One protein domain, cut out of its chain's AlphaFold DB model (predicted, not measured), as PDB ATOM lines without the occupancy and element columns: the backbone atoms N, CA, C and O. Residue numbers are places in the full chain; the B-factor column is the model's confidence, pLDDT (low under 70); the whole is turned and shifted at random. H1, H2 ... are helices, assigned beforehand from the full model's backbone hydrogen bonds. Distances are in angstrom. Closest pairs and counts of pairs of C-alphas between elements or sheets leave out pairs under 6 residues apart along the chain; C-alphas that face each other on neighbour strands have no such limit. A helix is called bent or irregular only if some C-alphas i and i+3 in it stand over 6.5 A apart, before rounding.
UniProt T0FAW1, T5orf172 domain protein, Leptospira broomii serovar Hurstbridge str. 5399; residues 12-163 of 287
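AT A GLANCE: This is residues 12 to 163 of the 287 residues of the protein "T5orf172 domain protein" of Leptospira broomii serovar Hurstbridge str. 5399 (UniProt T0FAW1). An elongated, all-helix domain is built along helix H4, which runs through the middle; H1 and H3 extend from the beginning of H4 toward one end, and H7 and H9, side by side, cross H4. At the other end the long bent helix H10 turns away from the end of H9, and its residues 158 to 163 stick out free. The short helices H2, H5, H6 and H8 lie around these parts. The printed part has 152 residues, with ten named helices in order from H1 to H10 and no named strand. It is compact by its radius of gyration of the C-alphas, 17.2 A, and the C-alphas span 58 by 31 by 28 A.

HOW THE PARTS SIT: Start with H1, residues 12 to 25, and go on to H2, residues 28 to 32; they are close but not clearly touching, the closest C-alphas being those of Gln 25 and Tyr 31, 6.1 A apart. Next comes H3, residues 39 to 52, close to H1 but not clearly touching it: the closest C-alphas, of Ile 17 and Ile 46, are 7.2 A apart. H4, residues 57 to 72, touches H1 with residues 57 to 61 alone, at a shallow tilt of 22 degrees and the same way; the C-alphas of Ile 21 and Val 57 are closest, 6.6 A apart. H1, H3 and H4 form an up and down bundle, each helix running against the one before it. Look next at H5, residues 83 to 87, and H6, residues 89 to 92, which meet only through their link. H6 is close to H2 but not clearly touching, with the C-alphas of Phe 29 and Phe 92 closest at 6.9 A. H7, residues 95 to 106, touches H4 about perpendicular, at 85 degrees, with residues 97 to 101 alone; the C-alphas of Ile 62 and Glu 97 are closest, 6.5 A apart. H8, residues 113 to 119, is close to H7 but not clearly touching, the closest C-alphas being those of Ile 105 and Ile 113 at 7.5 A. H9, residues 124 to 138, touches H7 at a shallow tilt of 24 degrees, opposite ways, with the C-alphas of Asn 95 and Ser 138 closest at 5.2 A. H9 also touches H4 about perpendicular, at 73 degrees, with residues 126 to 130 alone; the C-alphas of Val 70 and Ala 127 are closest at 6.0 A. H10, residues 142 to 163, was assigned as one helix by its hydrogen bonds but is bent: C-alphas 152 and 155 are 6.8 A apart, and the arms H10a and H10b stand at 45 degrees. H10a touches H9, residues 133 to 137 alone, with the C-alphas of Cys 136 and Arg 142 closest at 5.5 A. H5 and H10a only just touch, with 3 pairs of C-alphas within 8 A, the closest being those of Asn 83 and Tyr 150 at 7.0 A. In the backbone, every O i to N i+4 pair is within hydrogen-bond range in H1, H2, H3, H4, H5, H8, H9, H10a and H10b; H7 has 7 of 8, and H6 is too short for such a pair.

IN THESE COORDINATES: Find C-alpha 12 at (196.533, 122.997, 247.787); from there H1 runs 20.0 A to C-alpha 25. H3, from residue 39 to 52, is also 20.0 A long. At C-alpha 57, (203.829, 136.805, 250.194), H4 begins and runs 23.0 A to C-alpha 72. H7 measures 17.2 A and H9 20.8 A. H10a, residues 142 to 152, is 15.5 A long, and H10b, residues 155 to 163, runs 12.2 A to C-alpha 163 at (202.266, 177.219, 270.197).

THE WHOLE: The two C-alphas farthest apart, of Thr 12 and Glu 162, are 59.7 A apart. The printed part has no cut and no long link. Residues 74 to 75 pair with residues 78 to 79, antiparallel, and residues 75 to 79 have pLDDT under 70; the mean of the printed part is 85.9.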
ATOM      1  N   THR A  12     196.139 122.788 246.384       90.94
ATOM      2  CA  THR A  12     196.533 122.997 247.787       90.94
ATOM      3  C   THR A  12     197.599 124.074 247.969       90.94
ATOM      4  O   THR A  12     197.578 124.788 248.966       90.94
ATOM      5  N   ASP A  13     198.532 124.191 247.023       90.75
ATOM      6  CA  ASP A  13     199.575 125.214 247.065       90.75
ATOM      7  C   ASP A  13     198.993 126.598 246.750       90.75
ATOM      8  O   ASP A  13     199.304 127.568 247.437       90.75
ATOM      9  N   LEU A  14     198.089 126.681 245.766       89.62
ATOM     10  CA  LEU A  14     197.374 127.915 245.444       89.62
ATOM     11  C   LEU A  14     196.536 128.404 246.630       89.62
ATOM     12  O   LEU A  14     196.631 129.569 247.006       89.62
ATOM     13  N   THR A  15     195.749 127.512 247.239       91.25
ATOM     14  CA  THR A  15     194.934 127.834 248.416       91.25
ATOM     15  C   THR A  15     195.797 128.383 249.544       91.25
ATOM     16  O   THR A  15     195.469 129.427 250.092       91.25
ATOM     17  N   LYS A  16     196.948 127.758 249.823       92.88
ATOM     18  CA  LYS A  16     197.873 128.223 250.863       92.88
ATOM     19  C   LYS A  16     198.372 129.654 250.619       92.88
ATOM     20  O   LYS A  16     198.415 130.446 251.553       92.88
ATOM     21  N   ILE A  17     198.744 129.995 249.383       93.44
ATOM     22  CA  ILE A  17     199.204 131.354 249.039       93.44
ATOM     23  C   ILE A  17     198.075 132.370 249.246       93.44
ATOM     24  O   ILE A  17     198.302 133.426 249.831       93.44
ATOM     25  N   LEU A  18     196.862 132.050 248.787       92.19
ATOM     26  CA  LEU A  18     195.698 132.930 248.918       92.19
ATOM     27  C   LEU A  18     195.279 133.122 250.383       92.19
ATOM     28  O   LEU A  18     194.987 134.245 250.785       92.19
ATOM     29  N   GLU A  19     195.317 132.059 251.190       93.75
ATOM     30  CA  GLU A  19     195.080 132.125 252.636       93.75
ATOM     31  C   GLU A  19     196.122 133.009 253.338       93.75
ATOM     32  O   GLU A  19     195.765 133.817 254.196       93.75
ATOM     33  N   ASP A  20     197.402 132.907 252.962       93.62
ATOM     34  CA  ASP A  20     198.454 133.768 253.510       93.62
ATOM     35  C   ASP A  20     198.236 135.244 253.127       93.62
ATOM     36  O   ASP A  20     198.436 136.124 253.969       93.62
ATOM     37  N   ILE A  21     197.770 135.528 251.903       92.75
ATOM     38  CA  ILE A  21     197.387 136.884 251.475       92.75
ATOM     39  C   ILE A  21     196.230 137.407 252.336       92.75
ATOM     40  O   ILE A  21     196.357 138.475 252.933       92.75
ATOM     41  N   GLU A  22     195.127 136.665 252.440       92.38
ATOM     42  CA  GLU A  22     193.942 137.074 253.210       92.38
ATOM     43  C   GLU A  22     194.286 137.309 254.689       92.38
ATOM     44  O   GLU A  22     193.948 138.341 255.281       92.38
ATOM     45  N   LYS A  23     195.031 136.376 255.286       93.31
ATOM     46  CA  LYS A  23     195.465 136.459 256.680       93.31
ATOM     47  C   LYS A  23     196.364 137.666 256.936       93.31
ATOM     48  O   LYS A  23     196.242 138.308 257.978       93.31
ATOM     49  N   LEU A  24     197.301 137.958 256.035       90.06
ATOM     50  CA  LEU A  24     198.203 139.089 256.223       90.06
ATOM     51  C   LEU A  24     197.482 140.413 255.982       90.06
ATOM     52  O   LEU A  24     197.614 141.295 256.818       90.06
ATOM     53  N   GLN A  25     196.634 140.550 254.961       90.19
ATOM     54  CA  GLN A  25     195.873 141.791 254.721       90.19
ATOM     55  C   GLN A  25     194.924 142.151 255.870       90.19
ATOM     56  O   GLN A  25     194.690 143.327 256.139       90.19
ATOM     57  N   THR A  26     194.401 141.145 256.572       86.19
ATOM     58  CA  THR A  26     193.532 141.337 257.744       86.19
ATOM     59  C   THR A  26     194.297 141.631 259.037       86.19
ATOM     60  O   THR A  26     193.679 141.927 260.062       86.19
ATOM     61  N   ASN A  27     195.636 141.609 259.022       86.62
ATOM     62  CA  ASN A  27     196.433 142.092 260.145       86.62
ATOM     63  C   ASN A  27     196.093 143.561 260.442       86.62
ATOM     64  O   ASN A  27     195.944 144.373 259.529       86.62
ATOM     65  N   TYR A  28     196.033 143.909 261.731       81.56
ATOM     66  CA  TYR A  28     195.641 145.239 262.196       81.56
ATOM     67  C   TYR A  28     196.386 146.376 261.486       81.56
ATOM     68  O   TYR A  28     195.758 147.354 261.086       81.56
ATOM     69  N   PHE A  29     197.699 146.247 261.278       82.00
ATOM     70  CA  PHE A  29     198.483 147.282 260.609       82.00
ATOM     71  C   PHE A  29     198.041 147.485 259.154       82.00
ATOM     72  O   PHE A  29     197.728 148.604 258.760       82.00
ATOM     73  N   PHE A  30     197.963 146.418 258.359       84.12
ATOM     74  CA  PHE A  30     197.621 146.538 256.939       84.12
ATOM     75  C   PHE A  30     196.171 146.972 256.738       84.12
ATOM     76  O   PHE A  30     195.907 147.862 255.932       84.12
ATOM     77  N   TYR A  31     195.257 146.442 257.551       81.75
ATOM     78  CA  TYR A  31     193.857 146.846 257.537       81.75
ATOM     79  C   TYR A  31     193.682 148.339 257.852       81.75
ATOM     80  O   TYR A  31     192.994 149.051 257.123       81.75
ATOM     81  N   THR A  32     194.331 148.837 258.910       79.69
ATOM     82  CA  THR A  32     194.211 150.252 259.316       79.69
ATOM     83  C   THR A  32     194.804 151.226 258.303       79.69
ATOM     84  O   THR A  32     194.336 152.359 258.217       79.69
ATOM     85  N   HIS A  33     195.781 150.785 257.511       82.25
ATOM     86  CA  HIS A  33     196.434 151.603 256.489       82.25
ATOM     87  C   HIS A  33     195.930 151.318 255.065       82.25
ATOM     88  O   HIS A  33     196.443 151.900 254.114       82.25
ATOM     89  N   GLY A  34     194.923 150.451 254.905       86.62
ATOM     90  CA  GLY A  34     194.354 150.106 253.600       86.62
ATOM     91  C   GLY A  34     195.344 149.422 252.651       86.62
ATOM     92  O   GLY A  34     195.198 149.535 251.436       86.62
ATOM     93  N   ILE A  35     196.356 148.740 253.190       87.75
ATOM     94  CA  ILE A  35     197.381 148.059 252.398       87.75
ATOM     95  C   ILE A  35     196.827 146.710 251.946       87.75
ATOM     96  O   ILE A  35     196.569 145.812 252.750       87.75
ATOM     97  N   VAL A  36     196.664 146.571 250.634       92.81
ATOM     98  CA  VAL A  36     196.160 145.364 249.977       92.81
ATOM     99  C   VAL A  36     197.128 145.001 248.862       92.81
ATOM    100  O   VAL A  36     197.488 145.850 248.051       92.81
ATOM    101  N   MET A  37     197.525 143.732 248.808       94.25
ATOM    102  CA  MET A  37     198.374 143.203 247.742       94.25
ATOM    103  C   MET A  37     197.625 143.286 246.407       94.25
ATOM    104  O   MET A  37     196.585 142.631 246.265       94.25
ATOM    105  N   PRO A  38     198.111 144.068 245.428       94.00
ATOM    106  CA  PRO A  38     197.427 144.244 244.156       94.00
ATOM    107  C   PRO A  38     197.494 142.963 243.317       94.00
ATOM    108  O   PRO A  38     198.408 142.154 243.456       94.00
ATOM    109  N   ALA A  39     196.536 142.785 242.405       92.44
ATOM    110  CA  ALA A  39     196.397 141.555 241.618       92.44
ATOM    111  C   ALA A  39     197.666 141.175 240.827       92.44
ATOM    112  O   ALA A  39     197.990 139.997 240.712       92.44
ATOM    113  N   HIS A  40     198.400 142.167 240.318       92.81
ATOM    114  CA  HIS A  40     199.682 141.954 239.642       92.81
ATOM    115  C   HIS A  40     200.732 141.309 240.566       92.81
ATOM    116  O   HIS A  40     201.441 140.382 240.170       92.81
ATOM    117  N   ASP A  41     200.803 141.750 241.820       93.88
ATOM    118  CA  ASP A  41     201.780 141.247 242.786       93.88
ATOM    119  C   ASP A  41     201.359 139.879 243.330       93.88
ATOM    120  O   ASP A  41     202.202 139.006 243.526       93.88
ATOM    121  N   GLN A  42     200.048 139.638 243.462       94.56
ATOM    122  CA  GLN A  42     199.518 138.297 243.734       94.56
ATOM    123  C   GLN A  42     199.914 137.311 242.624       94.56
ATOM    124  O   GLN A  42     200.387 136.213 242.915       94.56
ATOM    125  N   ALA A  43     199.771 137.708 241.353       92.75
ATOM    126  CA  ALA A  43     200.189 136.892 240.215       92.75
ATOM    127  C   ALA A  43     201.701 136.613 240.245       92.75
ATOM    128  O   ALA A  43     202.112 135.469 240.062       92.75
ATOM    129  N   THR A  44     202.508 137.628 240.572       93.62
ATOM    130  CA  THR A  44     203.964 137.497 240.741       93.62
ATOM    131  C   THR A  44     204.317 136.486 241.840       93.62
ATOM    132  O   THR A  44     205.156 135.610 241.625       93.62
ATOM    133  N   ALA A  45     203.647 136.543 242.997       94.00
ATOM    134  CA  ALA A  45     203.859 135.592 244.090       94.00
ATOM    135  C   ALA A  45     203.493 134.151 243.698       94.00
ATOM    136  O   ALA A  45     204.253 133.222 243.983       94.00
ATOM    137  N   ILE A  46     202.358 133.961 243.016       93.50
ATOM    138  CA  ILE A  46     201.900 132.647 242.537       93.50
ATOM    139  C   ILE A  46     202.879 132.076 241.506       93.50
ATOM    140  O   ILE A  46     203.283 130.915 241.607       93.50
ATOM    141  N   GLU A  47     203.298 132.887 240.533       92.25
ATOM    142  CA  GLU A  47     204.259 132.476 239.511       92.25
ATOM    143  C   GLU A  47     205.606 132.102 240.144       92.25
ATOM    144  O   GLU A  47     206.161 131.043 239.833       92.25
ATOM    145  N   TYR A  48     206.110 132.910 241.078       92.94
ATOM    146  CA  TYR A  48     207.360 132.624 241.774       92.94
ATOM    147  C   TYR A  48     207.291 131.322 242.583       92.94
ATOM    148  O   TYR A  48     208.196 130.485 242.482       92.94
ATOM    149  N   TYR A  49     206.201 131.103 243.324       93.50
ATOM    150  CA  TYR A  49     205.996 129.862 244.069       93.50
ATOM    151  C   TYR A  49     205.941 128.656 243.132       93.50
ATOM    152  O   TYR A  49     206.571 127.641 243.410       93.50
ATOM    153  N   SER A  50     205.245 128.752 241.997       90.44
ATOM    154  CA  SER A  50     205.139 127.632 241.050       90.44
ATOM    155  C   SER A  50     206.498 127.155 240.521       90.44
ATOM    156  O   SER A  50     206.689 125.966 240.276       90.44
ATOM    157  N   LYS A  51     207.464 128.073 240.396       90.88
ATOM    158  CA  LYS A  51     208.814 127.786 239.896       90.88
ATOM    159  C   LYS A  51     209.766 127.304 240.987       90.88
ATOM    160  O   LYS A  51     210.678 126.536 240.698       90.88
ATOM    161  N   THR A  52     209.593 127.783 242.219       91.88
ATOM    162  CA  THR A  52     210.605 127.643 243.284       91.88
ATOM    163  C   THR A  52     210.129 126.864 244.510       91.88
ATOM    164  O   THR A  52     210.953 126.389 245.288       91.88
ATOM    165  N   GLY A  53     208.816 126.737 244.707       91.56
ATOM    166  CA  GLY A  53     208.192 126.238 245.934       91.56
ATOM    167  C   GLY A  53     208.283 127.201 247.125       91.56
ATOM    168  O   GLY A  53     207.966 126.807 248.248       91.56
ATOM    169  N   ILE A  54     208.739 128.441 246.919       92.44
ATOM    170  CA  ILE A  54     208.962 129.430 247.981       92.44
ATOM    171  C   ILE A  54     207.797 130.422 248.016       92.44
ATOM    172  O   ILE A  54     207.464 131.037 247.004       92.44
ATOM    173  N   ASN A  55     207.191 130.608 249.195       94.06
ATOM    174  CA  ASN A  55     206.156 131.622 249.402       94.06
ATOM    175  C   ASN A  55     206.783 132.976 249.766       94.06
ATOM    176  O   ASN A  55     207.302 133.136 250.869       94.06
ATOM    177  N   ILE A  56     206.673 133.942 248.854       94.56
ATOM    178  CA  ILE A  56     207.192 135.310 249.010       94.56
ATOM    179  C   ILE A  56     206.128 136.332 249.434       94.56
ATOM    180  O   ILE A  56     206.430 137.517 249.550       94.56
ATOM    181  N   VAL A  57     204.887 135.907 249.700       95.31
ATOM    182  CA  VAL A  57     203.829 136.805 250.194       95.31
ATOM    183  C   VAL A  57     204.258 137.538 251.476       95.31
ATOM    184  O   VAL A  57     204.094 138.757 251.523       95.31
ATOM    185  N   PRO A  58     204.863 136.882 252.492       93.62
ATOM    186  CA  PRO A  58     205.322 137.593 253.684       93.62
ATOM    187  C   PRO A  58     206.350 138.691 253.384       93.62
ATOM    188  O   PRO A  58     206.296 139.750 254.003       93.62
ATOM    189  N   GLU A  59     207.253 138.464 252.424       93.75
ATOM    190  CA  GLU A  59     208.275 139.441 252.025       93.75
ATOM    191  C   GLU A  59     207.646 140.712 251.453       93.75
ATOM    192  O   GLU A  59     208.081 141.809 251.788       93.75
ATOM    193  N   TRP A  60     206.581 140.576 250.658       94.62
ATOM    194  CA  TRP A  60     205.843 141.722 250.127       94.62
ATOM    195  C   TRP A  60     205.260 142.590 251.245       94.62
ATOM    196  O   TRP A  60     205.483 143.794 251.289       94.62
ATOM    197  N   PHE A  61     204.578 141.976 252.215       93.25
ATOM    198  CA  PHE A  61     203.995 142.707 253.345       93.25
ATOM    199  C   PHE A  61     205.060 143.366 254.231       93.25
ATOM    200  O   PHE A  61     204.853 144.462 254.755       93.25
ATOM    201  N   ILE A  62     206.212 142.716 254.394       92.62
ATOM    202  CA  ILE A  62     207.364 143.283 255.098       92.62
ATOM    203  C   ILE A  62     207.924 144.497 254.337       92.62
ATOM    204  O   ILE A  62     208.202 145.526 254.956       92.62
ATOM    205  N   LEU A  63     208.035 144.412 253.009       92.69
ATOM    206  CA  LEU A  63     208.463 145.523 252.160       92.69
ATOM    207  C   LEU A  63     207.492 146.707 252.235       92.69
ATOM    208  O   LEU A  63     207.941 147.838 252.387       92.69
ATOM    209  N   GLU A  64     206.182 146.465 252.216       92.25
ATOM    210  CA  GLU A  64     205.177 147.528 252.344       92.25
ATOM    211  C   GLU A  64     205.234 148.236 253.699       92.25
ATOM    212  O   GLU A  64     205.179 149.465 253.760       92.25
ATOM    213  N   LYS A  65     205.427 147.490 254.802       90.69
ATOM    214  CA  LYS A  65     205.707 148.104 256.113       90.69
ATOM    215  C   LYS A  65     206.923 149.017 256.021       90.69
ATOM    216  O   LYS A  65     206.879 150.150 256.489       90.69
ATOM    217  N   PHE A  66     208.007 148.527 255.425       91.38
ATOM    218  CA  PHE A  66     209.243 149.287 255.304       91.38
ATOM    219  C   PHE A  66     209.069 150.554 254.463       91.38
ATOM    220  O   PHE A  66     209.452 151.628 254.916       91.38
ATOM    221  N   ILE A  67     208.433 150.462 253.294       91.31
ATOM    222  CA  ILE A  67     208.109 151.612 252.439       91.31
ATOM    223  C   ILE A  67     207.276 152.632 253.214       91.31
ATOM    224  O   ILE A  67     207.610 153.819 253.228       91.31
ATOM    225  N   PHE A  68     206.246 152.166 253.921       90.25
ATOM    226  CA  PHE A  68     205.428 153.018 254.770       90.25
ATOM    227  C   PHE A  68     206.275 153.736 255.831       90.25
ATOM    228  O   PHE A  68     206.131 154.949 256.010       90.25
ATOM    229  N   PHE A  69     207.198 153.034 256.498       87.81
ATOM    230  CA  PHE A  69     208.132 153.657 257.439       87.81
ATOM    231  C   PHE A  69     209.013 154.697 256.759       87.81
ATOM    232  O   PHE A  69     209.135 155.801 257.283       87.81
ATOM    233  N   VAL A  70     209.591 154.395 255.598       88.69
ATOM    234  CA  VAL A  70     210.457 155.329 254.869       88.69
ATOM    235  C   VAL A  70     209.709 156.618 254.530       88.69
ATOM    236  O   VAL A  70     210.188 157.706 254.848       88.69
ATOM    237  N   GLN A  71     208.498 156.506 253.983       86.38
ATOM    238  CA  GLN A  71     207.662 157.656 253.625       86.38
ATOM    239  C   GLN A  71     207.233 158.487 254.842       86.38
ATOM    240  O   GLN A  71     207.078 159.702 254.740       86.38
ATOM    241  N   ASN A  72     207.067 157.853 256.007       84.25
ATOM    242  CA  ASN A  72     206.629 158.517 257.237       84.25
ATOM    243  C   ASN A  72     207.772 158.942 258.174       84.25
ATOM    244  O   ASN A  72     207.506 159.567 259.204       84.25
ATOM    245  N   SER A  73     209.024 158.621 257.836       81.38
ATOM    246  CA  SER A  73     210.203 158.951 258.647       81.38
ATOM    247  C   SER A  73     210.854 160.277 258.260       81.38
ATOM    248  O   SER A  73     211.867 160.647 258.848       81.38
ATOM    249  N   ILE A  74     210.288 161.010 257.299       72.00
ATOM    250  CA  ILE A  74     210.737 162.350 256.916       72.00
ATOM    251  C   ILE A  74     209.661 163.359 257.311       72.00
ATOM    252  O   ILE A  74     208.510 163.246 256.896       72.00
ATOM    253  N   ILE A  75     210.032 164.381 258.080       66.31
ATOM    254  CA  ILE A  75     209.158 165.514 258.390       66.31
ATOM    255  C   ILE A  75     209.906 166.786 258.012       66.31
ATOM    256  O   ILE A  75     211.003 167.025 258.504       66.31
ATOM    257  N   GLU A  76     209.316 167.588 257.122       64.94
ATOM    258  CA  GLU A  76     209.889 168.873 256.678       64.94
ATOM    259  C   GLU A  76     211.298 168.748 256.056       64.94
ATOM    260  O   GLU A  76     212.090 169.682 256.092       64.94
ATOM    261  N   GLY A  77     211.608 167.594 255.452       61.28
ATOM    262  CA  GLY A  77     212.904 167.318 254.820       61.28
ATOM    263  C   GLY A  77     213.959 166.726 255.759       61.28
ATOM    264  O   GLY A  77     214.971 166.221 255.281       61.28
ATOM    265  N   GLU A  78     213.702 166.690 257.069       63.50
ATOM    266  CA  GLU A  78     214.568 166.030 258.044       63.50
ATOM    267  C   GLU A  78     214.064 164.628 258.391       63.50
ATOM    268  O   GLU A  78     212.860 164.383 258.481       63.50
ATOM    269  N   PHE A  79     214.991 163.702 258.651       66.62
ATOM    270  CA  PHE A  79     214.636 162.415 259.241       66.62
ATOM    271  C   PHE A  79     214.081 162.633 260.659       66.62
ATOM    272  O   PHE A  79     214.796 163.040 261.575       66.62
ATOM    273  N   ALA A  80     212.790 162.389 260.848       71.69
ATOM    274  CA  ALA A  80     212.097 162.630 262.101       71.69
ATOM    275  C   ALA A  80     211.040 161.551 262.320       71.69
ATOM    276  O   ALA A  80     209.961 161.556 261.726       71.69
ATOM    277  N   ILE A  81     211.345 160.632 263.229       74.56
ATOM    278  CA  ILE A  81     210.422 159.572 263.617       74.56
ATOM    279  C   ILE A  81     209.513 160.102 264.714       74.56
ATOM    280  O   ILE A  81     209.973 160.584 265.751       74.56
ATOM    281  N   LYS A  82     208.200 160.031 264.479       76.81
ATOM    282  CA  LYS A  82     207.200 160.407 265.485       76.81
ATOM    283  C   LYS A  82     207.333 159.485 266.695       76.81
ATOM    284  O   LYS A  82     207.452 158.278 266.528       76.81
ATOM    285  N   ASN A  83     207.216 160.038 267.902       79.44
ATOM    286  CA  ASN A  83     207.235 159.245 269.137       79.44
ATOM    287  C   ASN A  83     206.224 158.089 269.107       79.44
ATOM    288  O   ASN A  83     206.565 156.992 269.516       79.44
ATOM    289  N   SER A  84     205.040 158.299 268.521       78.00
ATOM    290  CA  SER A  84     204.029 157.246 268.371       78.00
ATOM    291  C   SER A  84     204.539 156.022 267.604       78.00
ATOM    292  O   SER A  84     204.201 154.902 267.953       78.00
ATOM    293  N   PHE A  85     205.401 156.203 266.596       77.19
ATOM    294  CA  PHE A  85     205.998 155.071 265.880       77.19
ATOM    295  C   PHE A  85     206.983 154.277 266.734       77.19
ATOM    296  O   PHE A  85     207.167 153.089 266.495       77.19
ATOM    297  N   ILE A  86     207.625 154.925 267.706       80.25
ATOM    298  CA  ILE A  86     208.518 154.259 268.656       80.25
ATOM    299  C   ILE A  86     207.693 153.446 269.649       80.25
ATOM    300  O   ILE A  86     208.018 152.291 269.917       80.25
ATOM    301  N   ASP A  87     206.631 154.057 270.171       75.38
ATOM    302  CA  ASP A  87     205.753 153.455 271.174       75.38
ATOM    303  C   ASP A  87     205.077 152.189 270.621       75.38
ATOM    304  O   ASP A  87     204.977 151.177 271.313       75.38
ATOM    305  N   ASP A  88     204.713 152.220 269.340       75.88
ATOM    306  CA  ASP A  88     204.051 151.120 268.646       75.88
ATOM    307  C   ASP A  88     205.024 150.215 267.858       75.88
ATOM    308  O   ASP A  88     204.592 149.303 267.153       75.88
ATOM    309  N   PHE A  89     206.342 150.431 267.955       78.94
ATOM    310  CA  PHE A  89     207.335 149.737 267.124       78.94
ATOM    311  C   PHE A  89     207.199 148.207 267.168       78.94
ATOM    312  O   PHE A  89     207.160 147.554 266.124       78.94
ATOM    313  N   ASP A  90     207.052 147.650 268.374       75.06
ATOM    314  CA  ASP A  90     206.933 146.202 268.599       75.06
ATOM    315  C   ASP A  90     205.629 145.609 268.043       75.06
ATOM    316  O   ASP A  90     205.531 144.400 267.835       75.06
ATOM    317  N   LEU A  91     204.614 146.444 267.796       71.81
ATOM    318  CA  LEU A  91     203.377 146.027 267.133       71.81
ATOM    319  C   LEU A  91     203.559 145.932 265.615       71.81
ATOM    320  O   LEU A  91     202.806 145.220 264.944       71.81
ATOM    321  N   PHE A  92     204.542 146.649 265.069       72.50
ATOM    322  CA  PHE A  92     204.679 146.865 263.635       72.50
ATOM    323  C   PHE A  92     205.800 146.058 262.998       72.50
ATOM    324  O   PHE A  92     205.569 145.470 261.942       72.50
ATOM    325  N   VAL A  93     206.981 146.004 263.611       79.81
ATOM    326  CA  VAL A  93     208.150 145.325 263.038       79.81
ATOM    327  C   VAL A  93     208.698 144.328 264.040       79.81
ATOM    328  O   VAL A  93     209.170 144.697 265.112       79.81
ATOM    329  N   ARG A  94     208.652 143.045 263.679       83.06
ATOM    330  CA  ARG A  94     209.293 141.992 264.472       83.06
ATOM    331  C   ARG A  94     210.774 141.896 264.116       83.06
ATOM    332  O   ARG A  94     211.162 142.153 262.978       83.06
ATOM    333  N   ASN A  95     211.605 141.467 265.063       82.38
ATOM    334  CA  ASN A  95     213.054 141.353 264.859       82.38
ATOM    335  C   ASN A  95     213.413 140.473 263.650       82.38
ATOM    336  O   ASN A  95     214.326 140.793 262.893       82.38
ATOM    337  N   GLU A  96     212.673 139.386 263.428       87.19
ATOM    338  CA  GLU A  96     212.863 138.520 262.264       87.19
ATOM    339  C   GLU A  96     212.508 139.194 260.929       87.19
ATOM    340  O   GLU A  96     213.087 138.843 259.903       87.19
ATOM    341  N   GLU A  97     211.605 140.182 260.925       90.56
ATOM    342  CA  GLU A  97     211.241 140.937 259.720       90.56
ATOM    343  C   GLU A  97     212.383 141.873 259.294       90.56
ATOM    344  O   GLU A  97     212.614 142.045 258.099       90.56
ATOM    345  N   VAL A  98     213.166 142.400 260.245       90.12
ATOM    346  CA  VAL A  98     214.349 143.233 259.949       90.12
ATOM    347  C   VAL A  98     215.411 142.432 259.194       90.12
ATOM    348  O   VAL A  98     215.919 142.892 258.175       90.12
ATOM    349  N   ALA A  99     215.691 141.199 259.625       89.69
ATOM    350  CA  ALA A  99     216.650 140.329 258.941       89.69
ATOM    351  C   ALA A  99     216.195 139.941 257.519       89.69
ATOM    352  O   ALA A  99     217.022 139.694 256.639       89.69
ATOM    353  N   ILE A 100     214.879 139.863 257.282       91.38
ATOM    354  CA  ILE A 100     214.317 139.652 255.941       91.38
ATOM    355  C   ILE A 100     214.524 140.910 255.088       91.38
ATOM    356  O   ILE A 100     215.038 140.795 253.976       91.38
ATOM    357  N   LEU A 101     214.227 142.102 255.619       91.25
ATOM    358  CA  LEU A 101     214.453 143.377 254.924       91.25
ATOM    359  C   LEU A 101     215.910 143.572 254.514       91.25
ATOM    360  O   LEU A 101     216.170 143.946 253.374       91.25
ATOM    361  N   GLU A 102     216.861 143.278 255.400       90.38
ATOM    362  CA  GLU A 102     218.293 143.361 255.088       90.38
ATOM    363  C   GLU A 102     218.652 142.506 253.870       90.38
ATOM    364  O   GLU A 102     219.336 142.973 252.959       90.38
ATOM    365  N   LYS A 103     218.146 141.268 253.809       90.00
ATOM    366  CA  LYS A 103     218.372 140.374 252.662       90.00
ATOM    367  C   LYS A 103     217.716 140.903 251.394       90.00
ATOM    368  O   LYS A 103     218.329 140.840 250.329       90.00
ATOM    369  N   MET A 104     216.493 141.418 251.503       90.25
ATOM    370  CA  MET A 104     215.767 141.983 250.367       90.25
ATOM    371  C   MET A 104     216.477 143.214 249.806       90.25
ATOM    372  O   MET A 104     216.569 143.351 248.596       90.25
ATOM    373  N   ILE A 105     217.009 144.084 250.661       87.81
ATOM    374  CA  ILE A 105     217.714 145.302 250.250       87.81
ATOM    375  C   ILE A 105     219.109 144.980 249.695       87.81
ATOM    376  O   ILE A 105     219.541 145.594 248.724       87.81
ATOM    377  N   ALA A 106     219.806 143.995 250.267       84.75
ATOM    378  CA  ALA A 106     221.148 143.610 249.831       84.75
ATOM    379  C   ALA A 106     221.182 142.794 248.525       84.75
ATOM    380  O   ALA A 106     222.255 142.618 247.946       84.75
ATOM    381  N   SER A 107     220.048 142.254 248.069       78.19
ATOM    382  CA  SER A 107     219.983 141.393 246.886       78.19
ATOM    383  C   SER A 107     218.933 141.870 245.889       78.19
ATOM    384  O   SER A 107     217.917 142.455 246.252       78.19
ATOM    385  N   SER A 108     219.159 141.585 244.605       72.31
ATOM    386  CA  SER A 108     218.091 141.697 243.612       72.31
ATOM    387  C   SER A 108     217.011 140.676 243.972       72.31
ATOM    388  O   SER A 108     217.221 139.470 243.836       72.31
ATOM    389  N   ASN A 109     215.891 141.160 244.505       80.19
ATOM    390  CA  ASN A 109     214.755 140.330 244.885       80.19
ATOM    391  C   ASN A 109     213.634 140.408 243.839       80.19
ATOM    392  O   ASN A 109     213.638 141.249 242.939       80.19
ATOM    393  N   VAL A 110     212.655 139.517 243.995       88.94
ATOM    394  CA  VAL A 110     211.514 139.347 243.082       88.94
ATOM    395  C   VAL A 110     210.685 140.625 242.928       88.94
ATOM    396  O   VAL A 110     210.100 140.853 241.874       88.94
ATOM    397  N   TRP A 111     210.669 141.482 243.949       90.62
ATOM    398  CA  TRP A 111     209.833 142.678 244.015       90.62
ATOM    399  C   TRP A 111     210.455 143.924 243.378       90.62
ATOM    400  O   TRP A 111     209.822 144.974 243.393       90.62
ATOM    401  N   ASN A 112     211.662 143.828 242.806       88.88
ATOM    402  CA  ASN A 112     212.326 144.926 242.089       88.88
ATOM    403  C   ASN A 112     212.284 146.260 242.866       88.88
ATOM    404  O   ASN A 112     211.707 147.256 242.417       88.88
ATOM    405  N   ILE A 113     212.893 146.258 244.058       90.00
ATOM    406  CA  ILE A 113     212.874 147.404 244.981       90.00
ATOM    407  C   ILE A 113     213.366 148.691 244.308       90.00
ATOM    408  O   ILE A 113     212.789 149.745 244.554       90.00
ATOM    409  N   ASP A 114     214.364 148.615 243.425       90.19
ATOM    410  CA  ASP A 114     214.871 149.780 242.689       90.19
ATOM    411  C   ASP A 114     213.769 150.502 241.906       90.19
ATOM    412  O   ASP A 114     213.642 151.728 241.974       90.19
ATOM    413  N   ASN A 115     212.943 149.744 241.178       90.81
ATOM    414  CA  ASN A 115     211.828 150.301 240.423       90.81
ATOM    415  C   ASN A 115     210.748 150.853 241.359       90.81
ATOM    416  O   ASN A 115     210.238 151.948 241.132       90.81
ATOM    417  N   THR A 116     210.434 150.133 242.436       90.25
ATOM    418  CA  THR A 116     209.464 150.583 243.444       90.25
ATOM    419  C   THR A 116     209.892 151.900 244.084       90.25
ATOM    420  O   THR A 116     209.107 152.844 244.137       90.25
ATOM    421  N   PHE A 117     211.152 152.017 244.500       91.06
ATOM    422  CA  PHE A 117     211.686 153.240 245.094       91.06
ATOM    423  C   PHE A 117     211.716 154.387 244.094       91.06
ATOM    424  O   PHE A 117     211.296 155.491 244.432       91.06
ATOM    425  N   SER A 118     212.112 154.116 242.850       90.88
ATOM    426  CA  SER A 118     212.085 155.113 241.777       90.88
ATOM    427  C   SER A 118     210.671 155.651 241.528       90.88
ATOM    428  O   SER A 118     210.488 156.859 241.404       90.88
ATOM    429  N   ASN A 119     209.660 154.777 241.512       91.31
ATOM    430  CA  ASN A 119     208.262 155.169 241.307       91.31
ATOM    431  C   ASN A 119     207.690 155.985 242.471       91.31
ATOM    432  O   ASN A 119     206.797 156.806 242.268       91.31
ATOM    433  N   LEU A 120     208.192 155.754 243.683       89.50
ATOM    434  CA  LEU A 120     207.754 156.436 244.900       89.50
ATOM    435  C   LEU A 120     208.610 157.664 245.255       89.50
ATOM    436  O   LEU A 120     208.387 158.253 246.310       89.50
ATOM    437  N   ASP A 121     209.580 158.035 244.409       89.62
ATOM    438  CA  ASP A 121     210.591 159.073 244.684       89.62
ATOM    439  C   ASP A 121     211.328 158.851 246.024       89.62
ATOM    440  O   ASP A 121     211.702 159.776 246.750       89.62
ATOM    441  N   ILE A 122     211.528 157.581 246.380       88.62
ATOM    442  CA  ILE A 122     212.268 157.177 247.571       88.62
ATOM    443  C   ILE A 122     213.745 157.097 247.213       88.62
ATOM    444  O   ILE A 122     214.165 156.338 246.340       88.62
ATOM    445  N   LYS A 123     214.565 157.848 247.945       88.62
ATOM    446  CA  LYS A 123     216.016 157.781 247.799       88.62
ATOM    447  C   LYS A 123     216.604 156.677 248.673       88.62
ATOM    448  O   LYS A 123     216.233 156.511 249.837       88.62
ATOM    449  N   TRP A 124     217.571 155.954 248.113       87.44
ATOM    450  CA  TRP A 124     218.247 154.845 248.786       87.44
ATOM    451  C   TRP A 124     218.939 155.248 250.092       87.44
ATOM    452  O   TRP A 124     218.913 154.487 251.050       87.44
ATOM    453  N   ASP A 125     219.526 156.442 250.166       85.19
ATOM    454  CA  ASP A 125     220.156 156.955 251.389       85.19
ATOM    455  C   ASP A 125     219.166 157.054 252.556       85.19
ATOM    456  O   ASP A 125     219.500 156.670 253.676       85.19
ATOM    457  N   ILE A 126     217.935 157.485 252.287       83.44
ATOM    458  CA  ILE A 126     216.857 157.530 253.280       83.44
ATOM    459  C   ILE A 126     216.426 156.115 253.668       83.44
ATOM    460  O   ILE A 126     216.282 155.829 254.856       83.44
ATOM    461  N   ALA A 127     216.258 155.221 252.692       88.50
ATOM    462  CA  ALA A 127     215.905 153.831 252.964       88.50
ATOM    463  C   ALA A 127     216.943 153.151 253.876       88.50
ATOM    464  O   ALA A 127     216.569 152.523 254.863       88.50
ATOM    465  N   TYR A 128     218.242 153.345 253.623       88.88
ATOM    466  CA  TYR A 128     219.303 152.816 254.485       88.88
ATOM    467  C   TYR A 128     219.271 153.403 255.896       88.88
ATOM    468  O   TYR A 128     219.393 152.654 256.860       88.88
ATOM    469  N   ILE A 129     219.035 154.712 256.038       84.81
ATOM    470  CA  ILE A 129     218.876 155.345 257.356       84.81
ATOM    471  C   ILE A 129     217.726 154.701 258.139       84.81
ATOM    472  O   ILE A 129     217.861 154.414 259.329       84.81
ATOM    473  N   VAL A 130     216.589 154.469 257.479       87.00
ATOM    474  CA  VAL A 130     215.425 153.828 258.101       87.00
ATOM    475  C   VAL A 130     215.752 152.381 258.459       87.00
ATOM    476  O   VAL A 130     215.425 151.953 259.560       87.00
ATOM    477  N   LEU A 131     216.434 151.636 257.586       89.19
ATOM    478  CA  LEU A 131     216.854 150.264 257.868       89.19
ATOM    479  C   LEU A 131     217.779 150.197 259.091       89.19
ATOM    480  O   LEU A 131     217.518 149.411 259.998       89.19
ATOM    481  N   ASP A 132     218.807 151.043 259.161       86.94
ATOM    482  CA  ASP A 132     219.712 151.122 260.314       86.94
ATOM    483  C   ASP A 132     218.969 151.476 261.600       86.94
ATOM    484  O   ASP A 132     219.228 150.907 262.664       86.94
ATOM    485  N   PHE A 133     217.972 152.348 261.498       85.69
ATOM    486  CA  PHE A 133     217.079 152.633 262.605       85.69
ATOM    487  C   PHE A 133     216.278 151.395 263.055       85.69
ATOM    488  O   PHE A 133     216.254 151.093 264.252       85.69
ATOM    489  N   LEU A 134     215.669 150.643 262.129       88.00
ATOM    490  CA  LEU A 134     214.949 149.402 262.451       88.00
ATOM    491  C   LEU A 134     215.881 148.367 263.106       88.00
ATOM    492  O   LEU A 134     215.486 147.689 264.059       88.00
ATOM    493  N   ARG A 135     217.136 148.271 262.648       88.06
ATOM    494  CA  ARG A 135     218.180 147.412 263.241       88.06
ATOM    495  C   ARG A 135     218.482 147.815 264.681       88.06
ATOM    496  O   ARG A 135     218.500 146.974 265.577       88.06
ATOM    497  N   CYS A 136     218.651 149.109 264.928       86.81
ATOM    498  CA  CYS A 136     218.930 149.614 266.267       86.81
ATOM    499  C   CYS A 136     217.762 149.381 267.235       86.81
ATOM    500  O   CYS A 136     217.990 149.022 268.391       86.81
ATOM    501  N   LEU A 137     216.516 149.539 266.776       86.00
ATOM    502  CA  LEU A 137     215.334 149.280 267.602       86.00
ATOM    503  C   LEU A 137     215.052 147.796 267.849       86.00
ATOM    504  O   LEU A 137     214.540 147.456 268.914       86.00
ATOM    505  N   SER A 138     215.402 146.917 266.913       86.25
ATOM    506  CA  SER A 138     215.270 145.461 267.084       86.25
ATOM    507  C   SER A 138     216.417 144.837 267.894       86.25
ATOM    508  O   SER A 138     216.307 143.707 268.379       86.25
ATOM    509  N   GLY A 139     217.523 145.567 268.057       84.75
ATOM    510  CA  GLY A 139     218.761 145.090 268.663       84.75
ATOM    511  C   GLY A 139     218.994 145.501 270.120       84.75
ATOM    512  O   GLY A 139     218.122 145.988 270.842       84.75
ATOM    513  N   LYS A 140     220.241 145.305 270.569       83.56
ATOM    514  CA  LYS A 140     220.693 145.624 271.937       83.56
ATOM    515  C   LYS A 140     220.710 147.131 272.224       83.56
ATOM    516  O   LYS A 140     220.562 147.532 273.376       83.56
ATOM    517  N   ASP A 141     220.828 147.953 271.184       83.00
ATOM    518  CA  ASP A 141     220.863 149.415 271.269       83.00
ATOM    519  C   ASP A 141     219.479 150.073 271.329       83.00
ATOM    520  O   ASP A 141     219.379 151.305 271.324       83.00
ATOM    521  N   ARG A 142     218.399 149.288 271.438       85.44
ATOM    522  CA  ARG A 142     217.018 149.785 271.421       85.44
ATOM    523  C   ARG A 142     216.798 150.958 272.373       85.44
ATOM    524  O   ARG A 142     216.414 152.041 271.946       85.44
ATOM    525  N   ASN A 143     217.091 150.780 273.661       85.81
ATOM    526  CA  ASN A 143     216.845 151.819 274.669       85.81
ATOM    527  C   ASN A 143     217.690 153.080 274.438       85.81
ATOM    528  O   ASN A 143     217.218 154.195 274.664       85.81
ATOM    529  N   LYS A 144     218.937 152.917 273.978       87.06
ATOM    530  CA  LYS A 144     219.814 154.038 273.614       87.06
ATOM    531  C   LYS A 144     219.193 154.829 272.461       87.06
ATOM    532  O   LYS A 144     219.044 156.043 272.568       87.06
ATOM    533  N   THR A 145     218.751 154.128 271.425       85.12
ATOM    534  CA  THR A 145     218.126 154.695 270.221       85.12
ATOM    535  C   THR A 145     216.833 155.441 270.544       85.12
ATOM    536  O   THR A 145     216.673 156.592 270.143       85.12
ATOM    537  N   ILE A 146     215.948 154.834 271.341       85.06
ATOM    538  CA  ILE A 146     214.701 155.459 271.813       85.06
ATOM    539  C   ILE A 146     214.994 156.774 272.544       85.06
ATOM    540  O   ILE A 146     214.403 157.811 272.238       85.06
ATOM    541  N   ASN A 147     215.942 156.751 273.484       84.44
ATOM    542  CA  ASN A 147     216.296 157.932 274.268       84.44
ATOM    543  C   ASN A 147     216.855 159.064 273.402       84.44
ATOM    544  O   ASN A 147     216.503 160.222 273.623       84.44
ATOM    545  N   GLU A 148     217.707 158.757 272.424       83.69
ATOM    546  CA  GLU A 148     218.242 159.768 271.507       83.69
ATOM    547  C   GLU A 148     217.141 160.408 270.652       83.69
ATOM    548  O   GLU A 148     217.123 161.631 270.487       83.69
ATOM    549  N   ILE A 149     216.152 159.632 270.202       80.38
ATOM    550  CA  ILE A 149     215.023 160.190 269.449       80.38
ATOM    551  C   ILE A 149     214.157 161.081 270.329       80.38
ATOM    552  O   ILE A 149     213.847 162.206 269.934       80.38
ATOM    553  N   TYR A 150     213.800 160.641 271.537       82.31
ATOM    554  CA  TYR A 150     213.021 161.485 272.442       82.31
ATOM    555  C   TYR A 150     213.751 162.784 272.785       82.31
ATOM    556  O   TYR A 150     213.128 163.849 272.773       82.31
ATOM    557  N   LYS A 151     215.068 162.737 273.033       83.19
ATOM    558  CA  LYS A 151     215.879 163.945 273.253       83.19
ATOM    559  C   LYS A 151     215.823 164.890 272.055       83.19
ATOM    560  O   LYS A 151     215.653 166.092 272.253       83.19
ATOM    561  N   ARG A 152     215.929 164.368 270.831       76.50
ATOM    562  CA  ARG A 152     215.890 165.171 269.601       76.50
ATOM    563  C   ARG A 152     214.502 165.735 269.301       76.50
ATOM    564  O   ARG A 152     214.391 166.871 268.852       76.50
ATOM    565  N   ASN A 153     213.447 164.980 269.592       78.62
ATOM    566  CA  ASN A 153     212.069 165.427 269.410       78.62
ATOM    567  C   ASN A 153     211.624 166.418 270.498       78.62
ATOM    568  O   ASN A 153     210.682 167.179 270.279       78.62
ATOM    569  N   ALA A 154     212.292 166.452 271.658       80.06
ATOM    570  CA  ALA A 154     211.887 167.281 272.793       80.06
ATOM    571  C   ALA A 154     211.776 168.789 272.479       80.06
ATOM    572  O   ALA A 154     210.760 169.370 272.863       80.06
ATOM    573  N   PRO A 155     212.725 169.451 271.781       80.12
ATOM    574  CA  PRO A 155     212.570 170.850 271.380       80.12
ATOM    575  C   PRO A 155     211.322 171.076 270.522       80.12
ATOM    576  O   PRO A 155     210.527 171.959 270.826       80.12
ATOM    577  N   ARG A 156     211.096 170.222 269.517       77.38
ATOM    578  CA  ARG A 156     209.940 170.317 268.616       77.38
ATOM    579  C   ARG A 156     208.621 170.147 269.367       77.38
ATOM    580  O   ARG A 156     207.693 170.922 269.163       77.38
ATOM    581  N   ILE A 157     208.549 169.168 270.269       77.62
ATOM    582  CA  ILE A 157     207.374 168.938 271.120       77.62
ATOM    583  C   ILE A 157     207.117 170.152 272.016       77.62
ATOM    584  O   ILE A 157     205.983 170.616 272.079       77.62
ATOM    585  N   ARG A 158     208.156 170.717 272.645       79.56
ATOM    586  CA  ARG A 158     208.025 171.933 273.462       79.56
ATOM    587  C   ARG A 158     207.482 173.099 272.646       79.56
ATOM    588  O   ARG A 158     206.525 173.726 273.082       79.56
ATOM    589  N   THR A 159     208.019 173.340 271.452       78.88
ATOM    590  CA  THR A 159     207.527 174.396 270.558       78.88
ATOM    591  C   THR A 159     206.069 174.165 270.157       78.88
ATOM    592  O   THR A 159     205.270 175.095 270.205       78.88
ATOM    593  N   ILE A 160     205.680 172.931 269.820       77.12
ATOM    594  CA  ILE A 160     204.282 172.589 269.509       77.12
ATOM    595  C   ILE A 160     203.375 172.840 270.719       77.12
ATOM    596  O   ILE A 160     202.296 173.410 270.570       77.12
ATOM    597  N   GLU A 161     203.792 172.445 271.921       79.56
ATOM    598  CA  GLU A 161     203.032 172.679 273.151       79.56
ATOM    599  C   GLU A 161     202.922 174.164 273.509       79.56
ATOM    600  O   GLU A 161     201.868 174.610 273.960       79.56
ATOM    601  N   GLU A 162     203.989 174.937 273.320       78.62
ATOM    602  CA  GLU A 162     204.004 176.387 273.516       78.62
ATOM    603  C   GLU A 162     203.077 177.082 272.518       78.62
ATOM    604  O   GLU A 162     202.212 177.858 272.926       78.62
ATOM    605  N   ASN A 163     203.163 176.721 271.238       76.19
ATOM    606  CA  ASN A 163     202.266 177.219 270.197       76.19
ATOM    607  C   ASN A 163     200.812 176.835 270.477       76.19
ATOM    608  O   ASN A 163     199.917 177.664 270.349       76.19
TER     609      ASN A 163